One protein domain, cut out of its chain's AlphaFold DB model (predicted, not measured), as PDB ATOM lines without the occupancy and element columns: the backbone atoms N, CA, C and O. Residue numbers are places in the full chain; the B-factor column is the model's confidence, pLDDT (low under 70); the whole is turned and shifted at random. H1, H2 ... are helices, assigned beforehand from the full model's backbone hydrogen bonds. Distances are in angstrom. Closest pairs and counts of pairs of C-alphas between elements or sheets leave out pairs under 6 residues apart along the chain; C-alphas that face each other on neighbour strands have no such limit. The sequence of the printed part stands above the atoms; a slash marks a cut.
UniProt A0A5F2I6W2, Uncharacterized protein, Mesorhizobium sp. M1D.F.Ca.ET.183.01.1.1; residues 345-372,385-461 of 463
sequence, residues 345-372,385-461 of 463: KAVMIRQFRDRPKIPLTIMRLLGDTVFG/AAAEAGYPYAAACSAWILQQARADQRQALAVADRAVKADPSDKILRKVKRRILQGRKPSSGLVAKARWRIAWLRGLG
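Overview. This is residues 345 to 372 and 385 to 461 of the 463 residues of an uncharacterized protein of Mesorhizobium sp. M1D.F.Ca.ET.183.01.1.1 (UniProt A0A5F2I6W2). Three helices, H4, H5 and H6, stand side by side as an up-and-down bundle, each running against the one before it; H1 and H2 lie on the side of H4 and H6 away from H5, and short H3 packs on H4. H7 lies off to one side of this body, touching no other helix. The printed part has 105 residues with seven named helices, H1 to H7 in order along the chain, and no named strand: the class is all helix. It is compact, with a radius of gyration of the C-alphas of 13.8 A, and spans 39 by 38 by 30 A.

Arrangement. H1, residues 345 to 354, and H2, residues 361 to 367, only just touch, with 3 pairs of C-alphas within 8 A; the closest are those of Gln 351 and Thr 361, 7.2 A apart. H2 touches H4, residues 392 to 405, at a steep tilt of 48 degrees, the same way, the closest C-alphas being those of Gly 367 and Gln 404 at 5.2 A. H3, residues 385 to 388, touches H4 at residues 393 to 398 alone; the closest C-alphas, of Ala 387 and Ala 395, are 4.1 A apart. H4 is the hub, touching four helices. H4 and H5, residues 409 to 422, form a helical hairpin at a shallow tilt of 10 degrees, with closest C-alphas Ala 399 and Ala 412 at 4.1 A. H5 and H6, residues 427 to 437, form another at 19 degrees, closest at C-alphas 416 and 433, 5.1 A. H6 touches H4 too, with C-alphas 396 and 429 closest at 6.3 A. H1 and H6 only just touch, with 3 pairs of C-alphas within 8 A, the closest being Phe 352 and Ile 428 at 7.3 A. H7, residues 446 to 461, is apart from H4, H5 and H6. Each O i to N i+4 pair is within hydrogen-bond range in H1, H2, H4, H5 and H6, and 11 of 12 are in H7; H3 is too short for such a pair.

Along the chain. H1 begins at C-alpha 345, (130.124, 147.623, 104.755). H4, 19.4 A long, begins at C-alpha 392, (137.524, 146.448, 109.372), H5 measures 20.1 A and H6 15.4 A. H7, 23.6 A long, ends at C-alpha 461, (132.807, 122.298, 122.416).

Size, cuts and confidence. The C-alphas farthest apart, of Ala 389 and Val 447, are 40.7 A apart. Residues 373 to 384 are not printed, and C-alphas 372 and 385 across this cut are 24.7 A apart. Of the links that are printed whole, none is long. Residues 443 to 448, of which 446 to 448 belong to H7, stand free. The pLDDT is under 70 at residues 443 to 451 and 453 to 461.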
ATOM      1  N   LYS A 345     131.031 147.754 103.613       98.38
ATOM      2  CA  LYS A 345     130.124 147.623 104.755       98.38
ATOM      3  C   LYS A 345     128.671 147.529 104.308       98.38
ATOM      4  O   LYS A 345     127.973 146.595 104.711       98.38
ATOM      5  N   ALA A 346     128.223 148.434 103.439       97.75
ATOM      6  CA  ALA A 346     126.851 148.448 102.938       97.75
ATOM      7  C   ALA A 346     126.480 147.129 102.238       97.75
ATOM      8  O   ALA A 346     125.461 146.508 102.564       97.75
ATOM      9  N   VAL A 347     127.334 146.648 101.329       97.12
ATOM     10  CA  VAL A 347     127.076 145.403 100.588       97.12
ATOM     11  C   VAL A 347     127.157 144.176 101.491       97.12
ATOM     12  O   VAL A 347     126.310 143.282 101.391       97.12
ATOM     13  N   MET A 348     128.124 144.121 102.406       98.12
ATOM     14  CA  MET A 348     128.268 142.990 103.324       98.12
ATOM     15  C   MET A 348     127.097 142.901 104.307       98.12
ATOM     16  O   MET A 348     126.594 141.799 104.536       98.12
ATOM     17  N   ILE A 349     126.604 144.030 104.828       97.75
ATOM     18  CA  ILE A 349     125.397 144.078 105.668       97.75
ATOM     19  C   ILE A 349     124.176 143.592 104.887       97.75
ATOM     20  O   ILE A 349     123.456 142.723 105.386       97.75
ATOM     21  N   ARG A 350     123.968 144.089 103.660       96.50
ATOM     22  CA  ARG A 350     122.868 143.653 102.784       96.50
ATOM     23  C   ARG A 350     122.885 142.137 102.588       96.50
ATOM     24  O   ARG A 350     121.935 141.459 102.962       96.50
ATOM     25  N   GLN A 351     123.997 141.593 102.090       96.38
ATOM     26  CA  GLN A 351     124.118 140.159 101.812       96.38
ATOM     27  C   GLN A 351     123.969 139.302 103.074       96.38
ATOM     28  O   GLN A 351     123.401 138.211 103.023       96.38
ATOM     29  N   PHE A 352     124.484 139.774 104.211       96.88
ATOM     30  CA  PHE A 352     124.383 139.050 105.471       96.88
ATOM     31  C   PHE A 352     122.962 139.062 106.042       96.88
ATOM     32  O   PHE A 352     122.548 138.062 106.632       96.88
ATOM     33  N   ARG A 353     122.211 140.154 105.854       96.38
ATOM     34  CA  ARG A 353     120.787 140.228 106.200       96.38
ATOM     35  C   ARG A 353     119.977 139.232 105.375       96.38
ATOM     36  O   ARG A 353     119.201 138.476 105.950       96.38
ATOM     37  N   ASP A 354     120.218 139.181 104.067       94.00
ATOM     38  CA  ASP A 354     119.501 138.281 103.158       94.00
ATOM     39  C   ASP A 354     119.865 136.811 103.423       94.00
ATOM     40  O   ASP A 354     119.026 135.909 103.377       94.00
ATOM     41  N   ARG A 355     121.141 136.546 103.733       93.44
ATOM     42  CA  ARG A 355     121.634 135.214 104.085       93.44
ATOM     43  C   ARG A 355     122.797 135.309 105.081       93.44
ATOM     44  O   ARG A 355     123.938 135.504 104.661       93.44
ATOM     45  N   PRO A 356     122.586 135.015 106.381       92.62
ATOM     46  CA  PRO A 356     123.596 135.207 107.431       92.62
ATOM     47  C   PRO A 356     124.669 134.097 107.472       92.62
ATOM     48  O   PRO A 356     124.953 133.506 108.526       92.62
ATOM     49  N   LYS A 357     125.274 133.789 106.317       92.00
ATOM     50  CA  LYS A 357     126.295 132.750 106.111       92.00
ATOM     51  C   LYS A 357     127.567 133.354 105.507       92.00
ATOM     52  O   LYS A 357     127.492 134.161 104.596       92.00
ATOM     53  N   ILE A 358     128.723 132.899 105.990       93.06
ATOM     54  CA  ILE A 358     130.051 133.248 105.460       93.06
ATOM     55  C   ILE A 358     130.611 132.039 104.680       93.06
ATOM     56  O   ILE A 358     130.472 130.909 105.164       93.06
ATOM     57  N   PRO A 359     131.260 132.230 103.515       92.75
ATOM     58  CA  PRO A 359     131.539 133.515 102.869       92.75
ATOM     59  C   PRO A 359     130.297 134.161 102.252       92.75
ATOM     60  O   PRO A 359     129.405 133.472 101.750       92.75
ATOM     61  N   LEU A 360     130.282 135.493 102.287       96.12
ATOM     62  CA  LEU A 360     129.340 136.325 101.545       96.12
ATOM     63  C   LEU A 360     129.635 136.246 100.034       96.12
ATOM     64  O   LEU A 360     130.700 135.776  99.627       96.12
ATOM     65  N   THR A 361     128.702 136.675  99.182       94.50
ATOM     66  CA  THR A 361     128.900 136.666  97.719       94.50
ATOM     67  C   THR A 361     130.091 137.524  97.314       94.50
ATOM     68  O   THR A 361     130.935 137.046  96.560       94.50
ATOM     69  N   ILE A 362     130.235 138.713  97.901       95.94
ATOM     70  CA  ILE A 362     131.367 139.604  97.621       95.94
ATOM     71  C   ILE A 362     132.719 138.966  97.991       95.94
ATOM     72  O   ILE A 362     133.690 139.051  97.246       95.94
ATOM     73  N   MET A 363     132.765 138.206  99.092       96.50
ATOM     74  CA  MET A 363     133.965 137.466  99.497       96.50
ATOM     75  C   MET A 363     134.264 136.311  98.536       96.50
ATOM     76  O   MET A 363     135.418 136.071  98.193       96.50
ATOM     77  N   ARG A 364     133.237 135.588  98.069       94.31
ATOM     78  CA  ARG A 364     133.418 134.526  97.066       94.31
ATOM     79  C   ARG A 364     134.027 135.067  95.777       94.31
ATOM     80  O   ARG A 364     134.946 134.446  95.268       94.31
ATOM     81  N   LEU A 365     133.602 136.240  95.308       94.50
ATOM     82  CA  LEU A 365     134.199 136.877  94.126       94.50
ATOM     83  C   LEU A 365     135.704 137.153  94.293       94.50
ATOM     84  O   LEU A 365     136.463 136.969  93.345       94.50
ATOM     85  N   LEU A 366     136.148 137.521  95.498       95.69
ATOM     86  CA  LEU A 366     137.564 137.744  95.807       95.69
ATOM     87  C   LEU A 366     138.377 136.446  95.968       95.69
ATOM     88  O   LEU A 366     139.574 136.436  95.700       95.69
ATOM     89  N   GLY A 367     137.758 135.363  96.450       91.19
ATOM     90  CA  GLY A 367     138.471 134.151  96.880       91.19
ATOM     91  C   GLY A 367     138.209 132.881  96.071       91.19
ATOM     92  O   GLY A 367     138.872 131.874  96.319       91.19
ATOM     93  N   ASP A 368     137.275 132.886  95.124       90.44
ATOM     94  CA  ASP A 368     137.018 131.741  94.251       90.44
ATOM     95  C   ASP A 368     137.776 131.910  92.926       90.44
ATOM     96  O   ASP A 368     137.828 132.990  92.337       90.44
ATOM     97  N   THR A 369     138.374 130.816  92.447       88.00
ATOM     98  CA  THR A 369     139.023 130.804  91.131       88.00
ATOM     99  C   THR A 369     138.032 130.429  90.046       88.00
ATOM    100  O   THR A 369     137.148 129.591  90.240       88.00
ATOM    101  N   VAL A 370     138.240 130.993  88.864       82.94
ATOM    102  CA  VAL A 370     137.542 130.599  87.648       82.94
ATOM    103  C   VAL A 370     138.592 130.371  86.564       82.94
ATOM    104  O   VAL A 370     139.442 131.223  86.318       82.94
ATOM    105  N   PHE A 371     138.600 129.165  85.987       77.62
ATOM    106  CA  PHE A 371     139.691 128.664  85.130       77.62
ATOM    107  C   PHE A 371     141.091 128.848  85.743       77.62
ATOM    108  O   PHE A 371     142.039 129.227  85.061       77.62
ATOM    109  N   GLY A 372     141.211 128.610  87.053       80.69
ATOM    110  CA  GLY A 372     142.484 128.698  87.772       80.69
ATOM    111  C   GLY A 372     142.986 130.120  88.038       80.69
ATOM    112  O   GLY A 372     144.098 130.272  88.529       80.69
ATOM    113  N   ALA A 385     146.250 147.066 101.681       98.38
ATOM    114  CA  ALA A 385     146.614 148.406 102.139       98.38
ATOM    115  C   ALA A 385     145.498 149.061 102.977       98.38
ATOM    116  O   ALA A 385     145.760 149.593 104.055       98.38
ATOM    117  N   ALA A 386     144.235 148.957 102.544       98.44
ATOM    118  CA  ALA A 386     143.094 149.445 103.322       98.44
ATOM    119  C   ALA A 386     142.936 148.694 104.661       98.44
ATOM    120  O   ALA A 386     142.647 149.293 105.696       98.44
ATOM    121  N   ALA A 387     143.181 147.381 104.677       98.19
ATOM    122  CA  ALA A 387     143.173 146.593 105.907       98.19
ATOM    123  C   ALA A 387     144.291 147.006 106.881       98.19
ATOM    124  O   ALA A 387     144.077 147.044 108.095       98.19
ATOM    125  N   GLU A 388     145.483 147.310 106.367       97.62
ATOM    126  CA  GLU A 388     146.611 147.814 107.157       97.62
ATOM    127  C   GLU A 388     146.346 149.205 107.726       97.62
ATOM    128  O   GLU A 388     146.719 149.467 108.870       97.62
ATOM    129  N   ALA A 389     145.618 150.042 106.987       97.50
ATOM    130  CA  ALA A 389     145.149 151.348 107.441       97.50
ATOM    131  C   ALA A 389     144.019 151.281 108.494       97.50
ATOM    132  O   ALA A 389     143.549 152.319 108.950       97.50
ATOM    133  N   GLY A 390     143.598 150.081 108.914       96.81
ATOM    134  CA  GLY A 390     142.690 149.886 110.050       96.81
ATOM    135  C   GLY A 390     141.207 149.760 109.697       96.81
ATOM    136  O   GLY A 390     140.376 149.797 110.602       96.81
ATOM    137  N   TYR A 391     140.857 149.575 108.422       98.31
ATOM    138  CA  TYR A 391     139.462 149.499 107.981       98.31
ATOM    139  C   TYR A 391     138.907 148.060 108.097       98.31
ATOM    140  O   TYR A 391     139.420 147.145 107.439       98.31
ATOM    141  N   PRO A 392     137.905 147.803 108.965       98.19
ATOM    142  CA  PRO A 392     137.524 146.448 109.372       98.19
ATOM    143  C   PRO A 392     136.895 145.565 108.283       98.19
ATOM    144  O   PRO A 392     137.176 144.363 108.241       98.19
ATOM    145  N   TYR A 393     136.049 146.098 107.406       98.62
ATOM    146  CA  TYR A 393     135.419 145.334 106.326       98.62
ATOM    147  C   TYR A 393     136.414 145.058 105.192       98.62
ATOM    148  O   TYR A 393     136.445 143.934 104.669       98.62
ATOM    149  N   ALA A 394     137.302 146.009 104.886       98.62
ATOM    150  CA  ALA A 394     138.480 145.760 104.057       98.62
ATOM    151  C   ALA A 394     139.369 144.663 104.668       98.62
ATOM    152  O   ALA A 394     139.737 143.715 103.975       98.62
ATOM    153  N   ALA A 395     139.626 144.700 105.980       98.62
ATOM    154  CA  ALA A 395     140.365 143.654 106.690       98.62
ATOM    155  C   ALA A 395     139.668 142.284 106.632       98.62
ATOM    156  O   ALA A 395     140.323 141.269 106.392       98.62
ATOM    157  N   ALA A 396     138.343 142.219 106.762       98.50
ATOM    158  CA  ALA A 396     137.592 140.974 106.598       98.50
ATOM    159  C   ALA A 396     137.732 140.381 105.181       98.50
ATOM    160  O   ALA A 396     137.899 139.164 105.035       98.50
ATOM    161  N   CYS A 397     137.700 141.226 104.146       98.50
ATOM    162  CA  CYS A 397     137.946 140.822 102.759       98.50
ATOM    163  C   CYS A 397     139.396 140.357 102.553       98.50
ATOM    164  O   CYS A 397     139.630 139.281 102.003       98.50
ATOM    165  N   SER A 398     140.363 141.108 103.072       98.56
ATOM    166  CA  SER A 398     141.795 140.804 103.016       98.56
ATOM    167  C   SER A 398     142.155 139.490 103.706       98.56
ATOM    168  O   SER A 398     142.875 138.672 103.140       98.56
ATOM    169  N   ALA A 399     141.590 139.214 104.882       98.31
ATOM    170  CA  ALA A 399     141.759 137.927 105.557       98.31
ATOM    171  C   ALA A 399     141.262 136.755 104.692       98.31
ATOM    172  O   ALA A 399     141.889 135.695 104.637       98.31
ATOM    173  N   TRP A 400     140.147 136.947 103.983       97.50
ATOM    174  CA  TRP A 400     139.624 135.950 103.054       97.50
ATOM    175  C   TRP A 400     140.528 135.756 101.831       97.50
ATOM    176  O   TRP A 400     140.811 134.609 101.477       97.50
ATOM    177  N   ILE A 401     141.036 136.842 101.236       97.44
ATOM    178  CA  ILE A 401     142.012 136.803 100.134       97.44
ATOM    179  C   ILE A 401     143.268 136.028 100.556       97.44
ATOM    180  O   ILE A 401     143.661 135.082  99.874       97.44
ATOM    181  N   LEU A 402     143.867 136.361 101.703       97.12
ATOM    182  CA  LEU A 402     145.074 135.698 102.213       97.12
ATOM    183  C   LEU A 402     144.866 134.189 102.392       97.12
ATOM    184  O   LEU A 402     145.692 133.388 101.951       97.12
ATOM    185  N   GLN A 403     143.724 133.783 102.954       94.94
ATOM    186  CA  GLN A 403     143.408 132.369 103.132       94.94
ATOM    187  C   GLN A 403     143.167 131.643 101.801       94.94
ATOM    188  O   GLN A 403     143.639 130.517 101.623       94.94
ATOM    189  N   GLN A 404     142.380 132.224 100.890       92.12
ATOM    190  CA  GLN A 404     141.958 131.519  99.676       92.12
ATOM    191  C   GLN A 404     142.985 131.588  98.549       92.12
ATOM    192  O   GLN A 404     143.185 130.578  97.873       92.12
ATOM    193  N   ALA A 405     143.596 132.753  98.342       89.38
ATOM    194  CA  ALA A 405     144.484 133.033  97.219       89.38
ATOM    195  C   ALA A 405     145.963 132.835  97.542       89.38
ATOM    196  O   ALA A 405     146.703 132.364  96.683       89.38
ATOM    197  N   ARG A 406     146.392 133.136  98.775       88.69
ATOM    198  CA  ARG A 406     147.803 132.985  99.187       88.69
ATOM    199  C   ARG A 406     148.076 131.755 100.044       88.69
ATOM    200  O   ARG A 406     149.229 131.460 100.321       88.69
ATOM    201  N   ALA A 407     147.026 131.047 100.465       88.50
ATOM    202  CA  ALA A 407     147.112 129.957 101.436       88.50
ATOM    203  C   ALA A 407     147.847 130.351 102.740       88.50
ATOM    204  O   ALA A 407     148.363 129.486 103.447       88.50
ATOM    205  N   ASP A 408     147.849 131.644 103.090       93.19
ATOM    206  CA  ASP A 408     148.524 132.167 104.278       93.19
ATOM    207  C   ASP A 408     147.547 132.247 105.453       93.19
ATOM    208  O   ASP A 408     146.900 133.263 105.719       93.19
ATOM    209  N   GLN A 409     147.418 131.126 106.159       93.81
ATOM    210  CA  GLN A 409     146.515 131.008 107.300       93.81
ATOM    211  C   GLN A 409     146.920 131.920 108.471       93.81
ATOM    212  O   GLN A 409     146.047 132.406 109.193       93.81
ATOM    213  N   ARG A 410     148.223 132.146 108.678       95.38
ATOM    214  CA  ARG A 410     148.730 132.919 109.819       95.38
ATOM    215  C   ARG A 410     148.396 134.395 109.642       95.38
ATOM    216  O   ARG A 410     147.814 134.995 110.547       95.38
ATOM    217  N   GLN A 411     148.718 134.963 108.482       96.75
ATOM    218  CA  GLN A 411     148.394 136.357 108.192       96.75
ATOM    219  C   GLN A 411     146.883 136.567 108.087       96.75
ATOM    220  O   GLN A 411     146.370 137.542 108.635       96.75
ATOM    221  N   ALA A 412     146.146 135.629 107.478       97.50
ATOM    222  CA  ALA A 412     144.687 135.705 107.415       97.50
ATOM    223  C   ALA A 412     144.051 135.826 108.811       97.50
ATOM    224  O   ALA A 412     143.152 136.643 109.012       97.50
ATOM    225  N   LEU A 413     144.528 135.045 109.788       97.38
ATOM    226  CA  LEU A 413     144.050 135.129 111.169       97.38
ATOM    227  C   LEU A 413     144.414 136.449 111.840       97.38
ATOM    228  O   LEU A 413     143.539 137.074 112.433       97.38
ATOM    229  N   ALA A 414     145.659 136.904 111.692       97.69
ATOM    230  CA  ALA A 414     146.095 138.179 112.256       97.69
ATOM    231  C   ALA A 414     145.260 139.359 111.724       97.69
ATOM    232  O   ALA A 414     144.843 140.232 112.487       97.69
ATOM    233  N   VAL A 415     144.959 139.372 110.423       98.19
ATOM    234  CA  VAL A 415     144.112 140.400 109.799       98.19
ATOM    235  C   VAL A 415     142.660 140.296 110.281       98.19
ATOM    236  O   VAL A 415     142.062 141.315 110.627       98.19
ATOM    237  N   ALA A 416     142.095 139.088 110.377       98.00
ATOM    238  CA  ALA A 416     140.736 138.896 110.891       98.00
ATOM    239  C   ALA A 416     140.600 139.296 112.373       98.00
ATOM    240  O   ALA A 416     139.561 139.818 112.781       98.00
ATOM    241  N   ASP A 417     141.644 139.082 113.176       97.62
ATOM    242  CA  ASP A 417     141.703 139.537 114.565       97.62
ATOM    243  C   ASP A 417     141.708 141.060 114.662       97.62
ATOM    244  O   ASP A 417     140.981 141.610 115.489       97.62
ATOM    245  N   ARG A 418     142.474 141.746 113.801       96.62
ATOM    246  CA  ARG A 418     142.447 143.214 113.713       96.62
ATOM    247  C   ARG A 418     141.053 143.731 113.354       96.62
ATOM    248  O   ARG A 418     140.574 144.636 114.029       96.62
ATOM    249  N   ALA A 419     140.379 143.110 112.383       97.44
ATOM    250  CA  ALA A 419     139.015 143.485 112.003       97.44
ATOM    251  C   ALA A 419     138.043 143.412 113.196       97.44
ATOM    252  O   ALA A 419     137.321 144.365 113.470       97.44
ATOM    253  N   VAL A 420     138.065 142.309 113.956       97.94
ATOM    254  CA  VAL A 420     137.201 142.144 115.141       97.94
ATOM    255  C   VAL A 420     137.591 143.089 116.278       97.94
ATOM    256  O   VAL A 420     136.717 143.524 117.014       97.94
ATOM    257  N   LYS A 421     138.874 143.420 116.451       97.06
ATOM    258  CA  LYS A 421     139.294 144.407 117.462       97.06
ATOM    259  C   LYS A 421     138.804 145.818 117.131       97.06
ATOM    260  O   LYS A 421     138.482 146.554 118.056       97.06
ATOM    261  N   ALA A 422     138.744 146.174 115.848       95.19
ATOM    262  CA  ALA A 422     138.264 147.478 115.399       95.19
ATOM    263  C   ALA A 422     136.747 147.657 115.602       95.19
ATOM    264  O   ALA A 422     136.313 148.749 115.951       95.19
ATOM    265  N   ASP A 423     135.949 146.592 115.450       94.25
ATOM    266  CA  ASP A 423     134.529 146.586 115.836       94.25
ATOM    267  C   ASP A 423     134.125 145.228 116.449       94.25
ATOM    268  O   ASP A 423     133.687 144.307 115.743       94.25
ATOM    269  N   PRO A 424     134.257 145.072 117.782       94.31
ATOM    270  CA  PRO A 424     133.954 143.813 118.466       94.31
ATOM    271  C   PRO A 424     132.470 143.433 118.432       94.31
ATOM    272  O   PRO A 424     132.116 142.254 118.577       94.31
ATOM    273  N   SER A 425     131.591 144.424 118.261       95.56
ATOM    274  CA  SER A 425     130.143 144.229 118.271       95.56
ATOM    275  C   SER A 425     129.651 143.585 116.971       95.56
ATOM    276  O   SER A 425     128.705 142.778 116.981       95.56
ATOM    277  N   ASP A 426     130.361 143.839 115.870       97.50
ATOM    278  CA  ASP A 426     129.972 143.427 114.532       97.50
ATOM    279  C   ASP A 426     129.897 141.894 114.383       97.50
ATOM    280  O   ASP A 426     130.850 141.126 114.581       97.50
ATOM    281  N   LYS A 427     128.698 141.408 114.042       97.12
ATOM    282  CA  LYS A 427     128.414 139.974 113.880       97.12
ATOM    283  C   LYS A 427     129.064 139.390 112.622       97.12
ATOM    284  O   LYS A 427     129.380 138.195 112.619       97.12
ATOM    285  N   ILE A 428     129.234 140.185 111.567       98.12
ATOM    286  CA  ILE A 428     129.841 139.763 110.303       98.12
ATOM    287  C   ILE A 428     131.326 139.514 110.540       98.12
ATOM    288  O   ILE A 428     131.786 138.398 110.287       98.12
ATOM    289  N   LEU A 429     132.044 140.481 111.116       98.31
ATOM    290  CA  LEU A 429     133.490 140.380 111.358       98.31
ATOM    291  C   LEU A 429     133.836 139.165 112.232       98.31
ATOM    292  O   LEU A 429     134.703 138.359 111.883       98.31
ATOM    293  N   ARG A 430     133.079 138.941 113.314       97.62
ATOM    294  CA  ARG A 430     133.254 137.760 114.179       97.62
ATOM    295  C   ARG A 430     133.012 136.441 113.448       97.62
ATOM    296  O   ARG A 430     133.747 135.470 113.656       97.62
ATOM    297  N   LYS A 431     131.996 136.372 112.581       97.12
ATOM    298  CA  LYS A 431     131.743 135.175 111.763       97.12
ATOM    299  C   LYS A 431     132.813 134.974 110.692       97.12
ATOM    300  O   LYS A 431     133.154 133.821 110.426       97.12
ATOM    301  N   VAL A 432     133.360 136.047 110.118       97.00
ATOM    302  CA  VAL A 432     134.508 135.974 109.204       97.00
ATOM    303  C   VAL A 432     135.713 135.399 109.935       97.00
ATOM    304  O   VAL A 432     136.197 134.353 109.513       97.00
ATOM    305  N   LYS A 433     136.118 135.957 111.083       97.31
ATOM    306  CA  LYS A 433     137.204 135.400 111.913       97.31
ATOM    307  C   LYS A 433     136.997 133.915 112.210       97.31
ATOM    308  O   LYS A 433     137.896 133.108 111.981       97.31
ATOM    309  N   ARG A 434     135.795 133.523 112.648       94.88
ATOM    310  CA  ARG A 434     135.464 132.109 112.896       94.88
ATOM    311  C   ARG A 434     135.624 131.253 111.638       94.88
ATOM    312  O   ARG A 434     136.104 130.129 111.727       94.88
ATOM    313  N   ARG A 435     135.227 131.761 110.469       93.44
ATOM    314  CA  ARG A 435     135.401 131.055 109.195       93.44
ATOM    315  C   ARG A 435     136.873 130.929 108.811       93.44
ATOM    316  O   ARG A 435     137.244 129.860 108.328       93.44
ATOM    317  N   ILE A 436     137.682 131.965 109.033       94.81
ATOM    318  CA  ILE A 436     139.127 131.925 108.789       94.81
ATOM    319  C   ILE A 436     139.783 130.898 109.717       94.81
ATOM    320  O   ILE A 436     140.501 130.038 109.219       94.81
ATOM    321  N   LEU A 437     139.456 130.879 111.016       92.50
ATOM    322  CA  LEU A 437     139.938 129.874 111.988       92.50
ATOM    323  C   LEU A 437     139.690 128.427 111.548       92.50
ATOM    324  O   LEU A 437     140.521 127.562 111.789       92.50
ATOM    325  N   GLN A 438     138.588 128.162 110.846       85.88
ATOM    326  CA  GLN A 438     138.266 126.821 110.337       85.88
ATOM    327  C   GLN A 438     139.171 126.349 109.191       85.88
ATOM    328  O   GLN A 438     139.079 125.192 108.775       85.88
ATOM    329  N   GLY A 439     139.995 127.228 108.625       82.88
ATOM    330  CA  GLY A 439     140.852 126.894 107.497       82.88
ATOM    331  C   GLY A 439     140.095 126.710 106.177       82.88
ATOM    332  O   GLY A 439     138.857 126.775 106.077       82.88
ATOM    333  N   ARG A 440     140.864 126.456 105.118       80.25
ATOM    334  CA  ARG A 440     140.332 126.195 103.780       80.25
ATOM    335  C   ARG A 440     139.613 124.845 103.751       80.25
ATOM    336  O   ARG A 440     140.126 123.833 104.217       80.25
ATOM    337  N   LYS A 441     138.409 124.824 103.173       73.44
ATOM    338  CA  LYS A 441     137.672 123.571 102.979       73.44
ATOM    339  C   LYS A 441     138.378 122.753 101.885       73.44
ATOM    340  O   LYS A 441     138.622 123.318 100.818       73.44
ATOM    341  N   PRO A 442     138.642 121.450 102.087       72.62
ATOM    342  CA  PRO A 442     139.232 120.606 101.051       72.62
ATOM    343  C   PRO A 442     138.392 120.617  99.765       72.62
ATOM    344  O   PRO A 442     137.165 120.453  99.811       72.62
ATOM    345  N   SER A 443     139.049 120.804  98.619       63.28
ATOM    346  CA  SER A 443     138.407 120.863  97.299       63.28
ATOM    347  C   SER A 443     137.860 119.493  96.867       63.28
ATOM    348  O   SER A 443     136.736 119.400  96.359       63.28
ATOM    349  N   SER A 444     138.564 118.406  97.189       59.69
ATOM    350  CA  SER A 444     138.210 117.019  96.852       59.69
ATOM    351  C   SER A 444     138.301 116.070  98.064       59.69
ATOM    352  O   SER A 444     138.751 116.454  99.141       59.69
ATOM    353  N   GLY A 445     137.783 114.843  97.908       57.81
ATOM    354  CA  GLY A 445     137.822 113.786  98.927       57.81
ATOM    355  C   GLY A 445     136.697 113.856  99.969       57.81
ATOM    356  O   GLY A 445     136.644 114.765 100.797       57.81
ATOM    357  N   LEU A 446     135.800 112.862  99.969       64.88
ATOM    358  CA  LEU A 446     134.707 112.752 100.951       64.88
ATOM    359  C   LEU A 446     135.238 112.632 102.385       64.88
ATOM    360  O   LEU A 446     134.736 113.306 103.279       64.88
ATOM    361  N   VAL A 447     136.311 111.860 102.580       62.28
ATOM    362  CA  VAL A 447     136.970 111.680 103.882       62.28
ATOM    363  C   VAL A 447     137.631 112.974 104.360       62.28
ATOM    364  O   VAL A 447     137.468 113.341 105.519       62.28
ATOM    365  N   ALA A 448     138.310 113.718 103.483       65.94
ATOM    366  CA  ALA A 448     138.911 115.008 103.834       65.94
ATOM    367  C   ALA A 448     137.838 116.046 104.209       65.94
ATOM    368  O   ALA A 448     137.964 116.743 105.216       65.94
ATOM    369  N   LYS A 449     136.731 116.095 103.457       68.00
ATOM    370  CA  LYS A 449     135.573 116.953 103.763       68.00
ATOM    371  C   LYS A 449     134.876 116.550 105.068       68.00
ATOM    372  O   LYS A 449     134.455 117.433 105.814       68.00
ATOM    373  N   ALA A 450     134.763 115.252 105.352       67.56
ATOM    374  CA  ALA A 450     134.198 114.730 106.596       67.56
ATOM    375  C   ALA A 450     135.106 115.024 107.798       67.56
ATOM    376  O   ALA A 450     134.627 115.552 108.793       67.56
ATOM    377  N   ARG A 451     136.422 114.795 107.684       65.56
ATOM    378  CA  ARG A 451     137.415 115.136 108.718       65.56
ATOM    379  C   ARG A 451     137.425 116.631 109.026       65.56
ATOM    380  O   ARG A 451     137.390 117.001 110.192       65.56
ATOM    381  N   TRP A 452     137.370 117.480 107.999       74.81
ATOM    382  CA  TRP A 452     137.242 118.931 108.166       74.81
ATOM    383  C   TRP A 452     135.945 119.317 108.904       74.81
ATOM    384  O   TRP A 452     135.975 120.124 109.830       74.81
ATOM    385  N   ARG A 453     134.806 118.689 108.564       69.12
ATOM    386  CA  ARG A 453     133.527 118.882 109.278       69.12
ATOM    387  C   ARG A 453     133.556 118.375 110.725       69.12
ATOM    388  O   ARG A 453     132.961 119.009 111.587       69.12
ATOM    389  N   ILE A 454     134.220 117.255 110.998       68.25
ATOM    390  CA  ILE A 454     134.327 116.677 112.347       68.25
ATOM    391  C   ILE A 454     135.245 117.532 113.224       68.25
ATOM    392  O   ILE A 454     134.887 117.817 114.362       68.25
ATOM    393  N   ALA A 455     136.382 117.998 112.699       64.12
ATOM    394  CA  ALA A 455     137.251 118.950 113.393       64.12
ATOM    395  C   ALA A 455     136.492 120.242 113.750       64.12
ATOM    396  O   ALA A 455     136.635 120.765 114.851       64.12
ATOM    397  N   TRP A 456     135.610 120.698 112.855       63.72
ATOM    398  CA  TRP A 456     134.724 121.831 113.108       63.72
ATOM    399  C   TRP A 456     133.693 121.573 114.219       63.72
ATOM    400  O   TRP A 456     133.544 122.406 115.108       63.72
ATOM    401  N   LEU A 457     133.008 120.423 114.198       64.25
ATOM    402  CA  LEU A 457     132.038 120.055 115.238       64.25
ATOM    403  C   LEU A 457     132.704 119.861 116.608       64.25
ATOM    404  O   LEU A 457     132.134 120.254 117.619       64.25
ATOM    405  N   ARG A 458     133.925 119.314 116.647       57.25
ATOM    406  CA  ARG A 458     134.709 119.164 117.885       57.25
ATOM    407  C   ARG A 458     135.200 120.505 118.438       57.25
ATOM    408  O   ARG A 458     135.256 120.669 119.647       57.25
ATOM    409  N   GLY A 459     135.479 121.481 117.571       50.75
ATOM    410  CA  GLY A 459     135.837 122.849 117.966       50.75
ATOM    411  C   GLY A 459     134.669 123.713 118.470       50.75
ATOM    412  O   GLY A 459     134.916 124.793 118.992       50.75
ATOM    413  N   LEU A 460     133.411 123.268 118.339       46.19
ATOM    414  CA  LEU A 460     132.247 123.934 118.952       46.19
ATOM    415  C   LEU A 460     132.119 123.654 120.459       46.19
ATOM    416  O   LEU A 460     131.406 124.388 121.130       46.19
ATOM    417  N   GLY A 461     132.798 122.627 120.984       36.09
ATOM    418  CA  GLY A 461     132.807 122.298 122.416       36.09
ATOM    419  C   GLY A 461     133.918 122.979 123.225       36.09
ATOM    420  O   GLY A 461     134.046 122.700 124.409       36.09
TER     421      GLY A 461